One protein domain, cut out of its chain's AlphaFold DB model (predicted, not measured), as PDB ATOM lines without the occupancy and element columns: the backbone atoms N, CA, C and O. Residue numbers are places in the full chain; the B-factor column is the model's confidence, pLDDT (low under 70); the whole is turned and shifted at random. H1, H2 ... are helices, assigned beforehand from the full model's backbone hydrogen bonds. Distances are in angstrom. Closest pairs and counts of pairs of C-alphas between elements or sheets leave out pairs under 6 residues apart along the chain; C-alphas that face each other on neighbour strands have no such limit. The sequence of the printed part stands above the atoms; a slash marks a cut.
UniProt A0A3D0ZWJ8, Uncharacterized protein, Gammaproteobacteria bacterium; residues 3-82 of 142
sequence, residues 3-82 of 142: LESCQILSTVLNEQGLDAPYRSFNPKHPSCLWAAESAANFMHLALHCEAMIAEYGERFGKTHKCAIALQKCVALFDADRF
ATOM      1  N   LEU A   3      12.677  -3.219 176.644       97.75
ATOM      2  CA  LEU A   3      13.893  -3.592 175.916       97.75
ATOM      3  C   LEU A   3      13.558  -4.377 174.643       97.75
ATOM      4  O   LEU A   3      14.032  -4.018 173.568       97.75
ATOM      5  N   GLU A   4      12.711  -5.401 174.753       97.38
ATOM      6  CA  GLU A   4      12.301  -6.219 173.612       97.38
ATOM      7  C   GLU A   4      11.569  -5.389 172.557       97.38
ATOM      8  O   GLU A   4      11.800  -5.591 171.370       97.38
ATOM      9  N   SER A   5      10.736  -4.421 172.956       98.00
ATOM     10  CA  SER A   5      10.100  -3.500 172.008       98.00
ATOM     11  C   SER A   5      11.145  -2.734 171.192       98.00
ATOM     12  O   SER A   5      11.053  -2.701 169.968       98.00
ATOM     13  N   CYS A   6      12.180  -2.179 171.831       98.44
ATOM     14  CA  CYS A   6      13.257  -1.504 171.106       98.44
ATOM     15  C   CYS A   6      14.083  -2.461 170.235       98.44
ATOM     16  O   CYS A   6      14.449  -2.080 169.128       98.44
ATOM     17  N   GLN A   7      14.349  -3.689 170.691       98.31
ATOM     18  CA  GLN A   7      15.045  -4.705 169.892       98.31
ATOM     19  C   GLN A   7      14.243  -5.103 168.650       98.31
ATOM     20  O   GLN A   7      14.819  -5.226 167.572       98.31
ATOM     21  N   ILE A   8      12.922  -5.256 168.773       98.38
ATOM     22  CA  ILE A   8      12.031  -5.531 167.641       98.38
ATOM     23  C   ILE A   8      12.063  -4.363 166.648       98.38
ATOM     24  O   ILE A   8      12.330  -4.588 165.472       98.38
ATOM     25  N   LEU A   9      11.867  -3.121 167.111       98.62
ATOM     26  CA  LEU A   9      11.912  -1.930 166.248       98.62
ATOM     27  C   LEU A   9      13.267  -1.800 165.540       98.62
ATOM     28  O   LEU A   9      13.320  -1.583 164.334       98.62
ATOM     29  N   SER A  10      14.369  -1.990 166.272       98.69
ATOM     30  CA  SER A  10      15.709  -1.972 165.683       98.69
ATOM     31  C   SER A  10      15.916  -3.098 164.675       98.69
ATOM     32  O   SER A  10      16.543  -2.875 163.649       98.69
ATOM     33  N   THR A  11      15.360  -4.287 164.924       98.69
ATOM     34  CA  THR A  11      15.417  -5.400 163.967       98.69
ATOM     35  C   THR A  11      14.750  -5.004 162.656       98.69
ATOM     36  O   THR A  11      15.381  -5.133 161.619       98.69
ATOM     37  N   VAL A  12      13.536  -4.445 162.689       98.44
ATOM     38  CA  VAL A  12      12.841  -3.998 161.467       98.44
ATOM     39  C   VAL A  12      13.681  -2.984 160.680       98.44
ATOM     40  O   VAL A  12      13.874  -3.156 159.481       98.44
ATOM     41  N   LEU A  13      14.235  -1.972 161.354       98.62
ATOM     42  CA  LEU A  13      15.056  -0.934 160.716       98.62
ATOM     43  C   LEU A  13      16.371  -1.488 160.139       98.62
ATOM     44  O   LEU A  13      16.766  -1.122 159.032       98.62
ATOM     45  N   ASN A  14      17.042  -2.396 160.851       98.50
ATOM     46  CA  ASN A  14      18.268  -3.033 160.366       98.50
ATOM     47  C   ASN A  14      18.007  -3.898 159.126       98.50
ATOM     48  O   ASN A  14      18.794  -3.859 158.183       98.50
ATOM     49  N   GLU A  15      16.897  -4.647 159.088       97.69
ATOM     50  CA  GLU A  15      16.515  -5.426 157.899       97.69
ATOM     51  C   GLU A  15      16.155  -4.516 156.703       97.69
ATOM     52  O   GLU A  15      16.237  -4.945 155.554       97.69
ATOM     53  N   GLN A  16      15.820  -3.241 156.948       97.56
ATOM     54  CA  GLN A  16      15.670  -2.196 155.922       97.56
ATOM     55  C   GLN A  16      17.003  -1.517 155.534       97.56
ATOM     56  O   GLN A  16      17.007  -0.576 154.734       97.56
ATOM     57  N   GLY A  17      18.134  -1.974 156.087       97.94
ATOM     58  CA  GLY A  17      19.478  -1.469 155.792       97.94
ATOM     59  C   GLY A  17      19.893  -0.217 156.573       97.94
ATOM     60  O   GLY A  17      20.826   0.467 156.154       97.94
ATOM     61  N   LEU A  18      19.208   0.111 157.673       98.31
ATOM     62  CA  LEU A  18      19.521   1.263 158.527       98.31
ATOM     63  C   LEU A  18      20.407   0.858 159.719       98.31
ATOM     64  O   LEU A  18      20.465  -0.311 160.087       98.31
ATOM     65  N   ASP A  19      21.077   1.832 160.343       97.81
ATOM     66  CA  ASP A  19      21.894   1.621 161.551       97.81
ATOM     67  C   ASP A  19      21.069   1.910 162.815       97.81
ATOM     68  O   ASP A  19      21.029   3.035 163.326       97.81
ATOM     69  N   ALA A  20      20.328   0.902 163.283       98.19
ATOM     70  CA  ALA A  20      19.445   1.047 164.432       98.19
ATOM     71  C   ALA A  20      20.175   0.827 165.779       98.19
ATOM     72  O   ALA A  20      21.208   0.163 165.848       98.19
ATOM     73  N   PRO A  21      19.631   1.332 166.908       98.00
ATOM     74  CA  PRO A  21      20.315   1.311 168.211       98.00
ATOM     75  C   PRO A  21      20.675  -0.072 168.768       98.00
ATOM     76  O   PRO A  21      21.605  -0.183 169.568       98.00
ATOM     77  N   TYR A  22      19.921  -1.112 168.402       98.25
ATOM     78  CA  TYR A  22      20.198  -2.494 168.784       98.25
ATOM     79  C   TYR A  22      20.475  -3.356 167.552       98.25
ATOM     80  O   TYR A  22      19.896  -3.153 166.490       98.25
ATOM     81  N   ARG A  23      21.312  -4.386 167.718       97.69
ATOM     82  CA  ARG A  23      21.482  -5.435 166.701       97.69
ATOM     83  C   ARG A  23      20.165  -6.185 166.486       97.69
ATOM     84  O   ARG A  23      19.400  -6.356 167.439       97.69
ATOM     85  N   SER A  24      19.951  -6.682 165.268       97.06
ATOM     86  CA  SER A  24      18.800  -7.529 164.945       97.06
ATOM     87  C   SER A  24      18.696  -8.719 165.904       97.06
ATOM     88  O   SER A  24      19.676  -9.422 166.162       97.06
ATOM     89  N   PHE A  25      17.492  -8.955 166.421       87.69
ATOM     90  CA  PHE A  25      17.164 -10.046 167.330       87.69
ATOM     91  C   PHE A  25      15.985 -10.844 166.778       87.69
ATOM     92  O   PHE A  25      14.904 -10.304 166.563       87.69
ATOM     93  N   ASN A  26      16.207 -12.146 166.576       91.50
ATOM     94  CA  ASN A  26      15.221 -13.111 166.083       91.50
ATOM     95  C   ASN A  26      14.266 -12.528 165.008       91.50
ATOM     96  O   ASN A  26      13.071 -12.394 165.269       91.50
ATOM     97  N   PRO A  27      14.752 -12.190 163.795       93.44
ATOM     98  CA  PRO A  27      13.933 -11.535 162.762       93.44
ATOM     99  C   PRO A  27      12.670 -12.316 162.374       93.44
ATOM    100  O   PRO A  27      11.671 -11.738 161.960       93.44
ATOM    101  N   LYS A  28      12.684 -13.642 162.564       93.88
ATOM    102  CA  LYS A  28      11.544 -14.536 162.306       93.88
ATOM    103  C   LYS A  28      10.549 -14.620 163.470       93.88
ATOM    104  O   LYS A  28       9.552 -15.332 163.366       93.88
ATOM    105  N   HIS A  29      10.794 -13.922 164.580       92.06
ATOM    106  CA  HIS A  29       9.855 -13.851 165.692       92.06
ATOM    107  C   HIS A  29       8.519 -13.254 165.215       92.06
ATOM    108  O   HIS A  29       8.535 -12.256 164.488       92.06
ATOM    109  N   PRO A  30       7.356 -13.789 165.641       94.12
ATOM    110  CA  PRO A  30       6.056 -13.287 165.204       94.12
ATOM    111  C   PRO A  30       5.891 -11.772 165.359       94.12
ATOM    112  O   PRO A  30       5.403 -11.127 164.442       94.12
ATOM    113  N   SER A  31       6.349 -11.184 166.467       95.12
ATOM    114  CA  SER A  31       6.260  -9.732 166.675       95.12
ATOM    115  C   SER A  31       7.195  -8.917 165.777       95.12
ATOM    116  O   SER A  31       6.820  -7.811 165.412       95.12
ATOM    117  N   CYS A  32       8.374  -9.439 165.405       96.56
ATOM    118  CA  CYS A  32       9.264  -8.765 164.448       96.56
ATOM    119  C   CYS A  32       8.626  -8.726 163.069       96.56
ATOM    120  O   CYS A  32       8.547  -7.673 162.448       96.56
ATOM    121  N   LEU A  33       8.097  -9.868 162.639       96.88
ATOM    122  CA  LEU A  33       7.407  -9.970 161.366       96.88
ATOM    123  C   LEU A  33       6.147  -9.085 161.339       96.88
ATOM    124  O   LEU A  33       5.973  -8.343 160.387       96.88
ATOM    125  N   TRP A  34       5.327  -9.085 162.398       97.56
ATOM    126  CA  TRP A  34       4.164  -8.189 162.498       97.56
ATOM    127  C   TRP A  34       4.566  -6.707 162.456       97.56
ATOM    128  O   TRP A  34       3.958  -5.931 161.728       97.56
ATOM    129  N   ALA A  35       5.619  -6.306 163.173       97.94
ATOM    130  CA  ALA A  35       6.102  -4.925 163.136       97.94
ATOM    131  C   ALA A  35       6.668  -4.520 161.760       97.94
ATOM    132  O   ALA A  35       6.609  -3.347 161.417       97.94
ATOM    133  N   ALA A  36       7.200  -5.468 160.979       97.88
ATOM    134  CA  ALA A  36       7.699  -5.234 159.621       97.88
ATOM    135  C   ALA A  36       6.600  -5.240 158.542       97.88
ATOM    136  O   ALA A  36       6.821  -4.733 157.446       97.88
ATOM    137  N   GLU A  37       5.430  -5.824 158.823       98.12
ATOM    138  CA  GLU A  37       4.332  -5.936 157.852       98.12
ATOM    139  C   GLU A  37       3.754  -4.578 157.450       98.12
ATOM    140  O   GLU A  37       3.322  -4.435 156.307       98.12
ATOM    141  N   SER A  38       3.733  -3.597 158.358       98.62
ATOM    142  CA  SER A  38       3.194  -2.274 158.056       98.62
ATOM    143  C   SER A  38       3.769  -1.146 158.901       98.62
ATOM    144  O   SER A  38       4.196  -1.338 160.044       98.62
ATOM    145  N   ALA A  39       3.711   0.061 158.341       98.69
ATOM    146  CA  ALA A  39       4.145   1.279 159.010       98.69
ATOM    147  C   ALA A  39       3.308   1.555 160.277       98.69
ATOM    148  O   ALA A  39       3.855   1.929 161.318       98.69
ATOM    149  N   ALA A  40       1.992   1.301 160.225       98.62
ATOM    150  CA  ALA A  40       1.113   1.421 161.387       98.62
ATOM    151  C   ALA A  40       1.504   0.455 162.509       98.62
ATOM    152  O   ALA A  40       1.566   0.865 163.666       98.62
ATOM    153  N   ASN A  41       1.820  -0.806 162.202       98.50
ATOM    154  CA  ASN A  41       2.217  -1.779 163.221       98.50
ATOM    155  C   ASN A  41       3.510  -1.367 163.932       98.50
ATOM    156  O   ASN A  41       3.583  -1.416 165.165       98.50
ATOM    157  N   PHE A  42       4.513  -0.928 163.165       98.69
ATOM    158  CA  PHE A  42       5.757  -0.391 163.713       98.69
ATOM    159  C   PHE A  42       5.475   0.766 164.681       98.69
ATOM    160  O   PHE A  42       5.934   0.748 165.828       98.69
ATOM    161  N   MET A  43       4.661   1.738 164.260       98.62
ATOM    162  CA  MET A  43       4.330   2.896 165.090       98.62
ATOM    163  C   MET A  43       3.449   2.547 166.292       98.62
ATOM    164  O   MET A  43       3.640   3.118 167.364       98.62
ATOM    165  N   HIS A  44       2.549   1.567 166.187       98.12
ATOM    166  CA  HIS A  44       1.795   1.058 167.333       98.12
ATOM    167  C   HIS A  44       2.713   0.423 168.384       98.12
ATOM    168  O   HIS A  44       2.519   0.644 169.582       98.12
ATOM    169  N   LEU A  45       3.739  -0.323 167.962       98.12
ATOM    170  CA  LEU A  45       4.752  -0.847 168.879       98.12
ATOM    171  C   LEU A  45       5.578   0.278 169.516       98.12
ATOM    172  O   LEU A  45       5.856   0.213 170.715       98.12
ATOM    173  N   ALA A  46       5.952   1.301 168.742       98.75
ATOM    174  CA  ALA A  46       6.685   2.462 169.242       98.75
ATOM    175  C   ALA A  46       5.874   3.240 170.292       98.75
ATOM    176  O   ALA A  46       6.375   3.467 171.393       98.75
ATOM    177  N   LEU A  47       4.604   3.538 170.005       98.62
ATOM    178  CA  LEU A  47       3.680   4.203 170.928       98.62
ATOM    179  C   LEU A  47       3.457   3.379 172.203       98.62
ATOM    180  O   LEU A  47       3.488   3.904 173.314       98.62
ATOM    181  N   HIS A  48       3.274   2.063 172.067       98.12
ATOM    182  CA  HIS A  48       3.152   1.183 173.228       98.12
ATOM    183  C   HIS A  48       4.435   1.168 174.077       98.12
ATOM    184  O   HIS A  48       4.366   1.159 175.308       98.12
ATOM    185  N   CYS A  49       5.610   1.187 173.439       98.62
ATOM    186  CA  CYS A  49       6.897   1.280 174.126       98.62
ATOM    187  C   CYS A  49       7.045   2.603 174.887       98.62
ATOM    188  O   CYS A  49       7.450   2.591 176.048       98.62
ATOM    189  N   GLU A  50       6.661   3.721 174.270       98.56
ATOM    190  CA  GLU A  50       6.661   5.042 174.901       98.56
ATOM    191  C   GLU A  50       5.774   5.070 176.150       98.56
ATOM    192  O   GLU A  50       6.234   5.468 177.220       98.56
ATOM    193  N   ALA A  51       4.549   4.546 176.058       98.25
ATOM    194  CA  ALA A  51       3.641   4.444 177.200       98.25
ATOM    195  C   ALA A  51       4.230   3.593 178.342       98.25
ATOM    196  O   ALA A  51       4.137   3.967 179.510       98.25
ATOM    197  N   MET A  52       4.895   2.475 178.025       97.81
ATOM    198  CA  MET A  52       5.594   1.673 179.038       97.81
ATOM    199  C   MET A  52       6.777   2.424 179.675       97.81
ATOM    200  O   MET A  52       7.062   2.225 180.855       97.81
ATOM    201  N   ILE A  53       7.483   3.266 178.916       98.31
ATOM    202  CA  ILE A  53       8.579   4.098 179.435       98.31
ATOM    203  C   ILE A  53       8.041   5.189 180.366       98.31
ATOM    204  O   ILE A  53       8.643   5.421 181.414       98.31
ATOM    205  N   ALA A  54       6.914   5.817 180.021       97.38
ATOM    206  CA  ALA A  54       6.237   6.779 180.887       97.38
ATOM    207  C   ALA A  54       5.788   6.122 182.204       97.38
ATOM    208  O   ALA A  54       6.128   6.619 183.275       97.38
ATOM    209  N   GLU A  55       5.153   4.947 182.131       95.19
ATOM    210  CA  GLU A  55       4.777   4.148 183.309       95.19
ATOM    211  C   GLU A  55       5.995   3.798 184.181       95.19
ATOM    212  O   GLU A  55       5.940   3.879 185.406       95.19
ATOM    213  N   TYR A  56       7.127   3.430 183.569       95.56
ATOM    214  CA  TYR A  56       8.373   3.195 184.302       95.56
ATOM    215  C   TYR A  56       8.849   4.466 185.027       95.56
ATOM    216  O   TYR A  56       9.290   4.392 186.175       95.56
ATOM    217  N   GLY A  57       8.748   5.624 184.369       96.06
ATOM    218  CA  GLY A  57       9.071   6.930 184.939       96.06
ATOM    219  C   GLY A  57       8.218   7.265 186.157       96.06
ATOM    220  O   GLY A  57       8.777   7.590 187.202       96.06
ATOM    221  N   GLU A  58       6.898   7.112 186.046       93.06
ATOM    222  CA  GLU A  58       5.970   7.298 187.168       93.06
ATOM    223  C   GLU A  58       6.296   6.357 188.328       93.06
ATOM    224  O   GLU A  58       6.385   6.785 189.475       93.06
ATOM    225  N   ARG A  59       6.516   5.072 188.033       90.31
ATOM    226  CA  ARG A  59       6.681   4.047 189.064       90.31
ATOM    227  C   ARG A  59       8.012   4.126 189.807       90.31
ATOM    228  O   ARG A  59       8.069   3.783 190.982       90.31
ATOM    229  N   PHE A  60       9.095   4.484 189.122       91.75
ATOM    230  CA  PHE A  60      10.452   4.391 189.676       91.75
ATOM    231  C   PHE A  60      11.164   5.742 189.804       91.75
ATOM    232  O   PHE A  60      12.325   5.772 190.223       91.75
ATOM    233  N   GLY A  61      10.516   6.848 189.416       95.12
ATOM    234  CA  GLY A  61      11.077   8.201 189.476       95.12
ATOM    235  C   GLY A  61      12.312   8.403 188.590       95.12
ATOM    236  O   GLY A  61      13.150   9.255 188.879       95.12
ATOM    237  N   LYS A  62      12.489   7.575 187.550       95.75
ATOM    238  CA  LYS A  62      13.673   7.571 186.674       95.75
ATOM    239  C   LYS A  62      13.286   7.293 185.230       95.75
ATOM    240  O   LYS A  62      12.449   6.439 184.962       95.75
ATOM    241  N   THR A  63      13.979   7.917 184.285       94.81
ATOM    242  CA  THR A  63      13.803   7.622 182.857       94.81
ATOM    243  C   THR A  63      14.427   6.274 182.498       94.81
ATOM    244  O   THR A  63      15.602   6.020 182.782       94.81
ATOM    245  N   HIS A  64      13.664   5.403 181.834       97.62
ATOM    246  CA  HIS A  64      14.191   4.132 181.341       97.62
ATOM    247  C   HIS A  64      15.249   4.362 180.246       97.62
ATOM    248  O   HIS A  64      15.038   5.149 179.324       97.62
ATOM    249  N   LYS A  65      16.369   3.626 180.284       95.94
ATOM    250  CA  LYS A  65      17.502   3.799 179.342       95.94
ATOM    251  C   LYS A  65      17.109   3.672 177.865       95.94
ATOM    252  O   LYS A  65      17.712   4.306 177.005       95.94
ATOM    253  N   CYS A  66      16.090   2.867 177.570       98.12
ATOM    254  CA  CYS A  66      15.594   2.679 176.207       98.12
ATOM    255  C   CYS A  66      14.843   3.892 175.633       98.12
ATOM    256  O   CYS A  66      14.556   3.864 174.444       98.12
ATOM    257  N   ALA A  67      14.564   4.953 176.403       98.44
ATOM    258  CA  ALA A  67      13.955   6.177 175.868       98.44
ATOM    259  C   ALA A  67      14.756   6.748 174.687       98.44
ATOM    260  O   ALA A  67      14.196   7.028 173.632       98.44
ATOM    261  N   ILE A  68      16.085   6.802 174.822       98.38
ATOM    262  CA  ILE A  68      16.987   7.271 173.759       98.38
ATOM    263  C   ILE A  68      16.962   6.317 172.555       98.38
ATOM    264  O   ILE A  68      16.986   6.756 171.407       98.38
ATOM    265  N   ALA A  69      16.911   5.002 172.798       98.44
ATOM    266  CA  ALA A  69      16.839   4.016 171.722       98.44
ATOM    267  C   ALA A  69      15.516   4.123 170.949       98.44
ATOM    268  O   ALA A  69      15.527   4.109 169.723       98.44
ATOM    269  N   LEU A  70      14.392   4.295 171.647       98.75
ATOM    270  CA  LEU A  70      13.090   4.504 171.024       98.75
ATOM    271  C   LEU A  70      13.078   5.776 170.167       98.75
ATOM    272  O   LEU A  70      12.675   5.708 169.011       98.75
ATOM    273  N   GLN A  71      13.585   6.897 170.690       98.62
ATOM    274  CA  GLN A  71      13.692   8.153 169.938       98.62
ATOM    275  C   GLN A  71      14.495   7.985 168.645       98.62
ATOM    276  O   GLN A  71      14.065   8.444 167.592       98.62
ATOM    277  N   LYS A  72      15.633   7.283 168.701       98.62
ATOM    278  CA  LYS A  72      16.429   6.976 167.506       98.62
ATOM    279  C   LYS A  72      15.671   6.095 166.512       98.62
ATOM    280  O   LYS A  72      15.716   6.378 165.323       98.62
ATOM    281  N   CYS A  73      14.961   5.063 166.975       98.75
ATOM    282  CA  CYS A  73      14.137   4.234 166.092       98.75
ATOM    283  C   CYS A  73      13.042   5.056 165.393       98.75
ATOM    284  O   CYS A  73      12.841   4.898 164.197       98.75
ATOM    285  N   VAL A  74      12.359   5.945 166.123       98.75
ATOM    286  CA  VAL A  74      11.318   6.823 165.559       98.75
ATOM    287  C   VAL A  74      11.919   7.849 164.594       98.75
ATOM    288  O   VAL A  74      11.315   8.141 163.573       98.75
ATOM    289  N   ALA A  75      13.123   8.358 164.857       98.69
ATOM    290  CA  ALA A  75      13.810   9.272 163.941       98.69
ATOM    291  C   ALA A  75      14.261   8.602 162.630       98.69
ATOM    292  O   ALA A  75      14.392   9.276 161.615       98.69
ATOM    293  N   LEU A  76      14.516   7.290 162.656       98.69
ATOM    294  CA  LEU A  76      14.867   6.486 161.481       98.69
ATOM    295  C   LEU A  76      13.642   5.971 160.711       98.69
ATOM    296  O   LEU A  76      13.802   5.405 159.632       98.69
ATOM    297  N   PHE A  77      12.443   6.107 161.276       98.69
ATOM    298  CA  PHE A  77      11.222   5.595 160.675       98.69
ATOM    299  C   PHE A  77      10.879   6.344 159.385       98.69
ATOM    300  O   PHE A  77      10.880   7.572 159.335       98.69
ATOM    301  N   ASP A  78      10.526   5.572 158.365       98.38
ATOM    302  CA  ASP A  78      10.107   6.045 157.054       98.38
ATOM    303  C   ASP A  78       9.002   5.110 156.548       98.38
ATOM    304  O   ASP A  78       9.227   3.911 156.361       98.38
ATOM    305  N   ALA A  79       7.790   5.647 156.390       98.19
ATOM    306  CA  ALA A  79       6.608   4.866 156.043       98.19
ATOM    307  C   ALA A  79       6.713   4.224 154.649       98.19
ATOM    308  O   ALA A  79       6.178   3.133 154.451       98.19
ATOM    309  N   ASP A  80       7.465   4.836 153.727       98.19
ATOM    310  CA  ASP A  80       7.624   4.355 152.347       98.19
ATOM    311  C   ASP A  80       8.486   3.082 152.261       98.19
ATOM    312  O   ASP A  80       8.535   2.409 151.229       98.19
ATOM    313  N   ARG A  81       9.150   2.703 153.362       98.06
ATOM    314  CA  ARG A  81       9.936   1.463 153.476       98.06
ATOM    315  C   ARG A  81       9.113   0.250 153.897       98.06
ATOM    316  O   ARG A  81       9.668  -0.843 154.031       98.06
ATOM    317  N   PHE A  82       7.817   0.428 154.144       98.44
ATOM    318  CA  PHE A  82       6.923  -0.641 154.569       98.44
ATOM    319  C   PHE A  82       6.019  -1.100 153.419       98.44
ATOM    320  O   PHE A  82       5.654  -0.297 152.564       98.44
TER     321      PHE A  82
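This is residues 3 to 82 of the 142 residues of an uncharacterized protein of Gammaproteobacteria bacterium (UniProt A0A3D0ZWJ8). Three helices, H3, H1 and H4, pack side by side in an up-and-down bundle, with the short H2 packed slantwise on H1 at the end where H3 begins. H3 is the longest helix and makes the length of the body; its last turns reach beyond H1 and H4 before the chain folds back into H4, while the long link of residues 16 to 29 winds round the side of H1 away from H3. The printed part has 80 residues with four named helices, in the order H1, H2, H3, H4, and no named strand, and its class is all helix. It is compact, with a radius of gyration of the C-alphas of 12.2 A, and its outline is elongated, spanning 36 by 22 by 21 A.

H3 takes residues 39 to 60 and measures 31.5 A from first to last C-alpha; C-alpha 39 is at (4.145, 1.279, 159.010), and C-alpha 60 is at (10.452, 4.391, 189.676). H4 is residues 66 to 75, 14.0 A long. H1 is residues 3 to 15, 18.3 A long, and begins with C-alpha 3 at (13.893, -3.592, 175.916). H2 is residues 30 to 37, 10.5 A long. H4 ends with C-alpha 75 at (13.810, 9.272, 163.941).

H1, H3 and H4 form the bundle, up and down, each running against the one before it in the chain. H3 touches H4 with its residues 46 to 53 alone, and the two are a helical hairpin, at a shallow tilt of 26 degrees, opposite ways; their closest C-alphas, of Ile 53 and Ala 67, are 6.8 A apart. H3 touches H1 with its residues 42 to 49 alone, at a shallow tilt of 28 degrees, opposite ways; the closest C-alphas are those of Ser 5 and Cys 49, 6.1 A apart. H1 touches H4 at a shallow tilt of 29 degrees, the same way, with the C-alphas of Cys 6 and Leu 70 closest at 6.0 A. H2 touches H1, whose residues 8 to 12 alone take part, at a steep tilt of 46 degrees, the same way; the closest C-alphas, of Ile 8 and Cys 32, are 5.3 A apart. H2 and H3 touch only at the corner by their link, with the C-alphas of Ala 35 and Phe 42 closest at 4.6 A. H2 and H4 are apart. In H1, H2, H3 and H4 every O i to N i+4 pair is within hydrogen-bond range.

The two C-alphas farthest apart are those of Gly 61 and Asp 80, at 37.5 A. The link from H1 to H2 is long, with 14 residues, and those from H2 to H3 and from H3 to H4 are tight. The printed part has no cut. The mean pLDDT of the printed part is 97.2, and no printed residue is under 70.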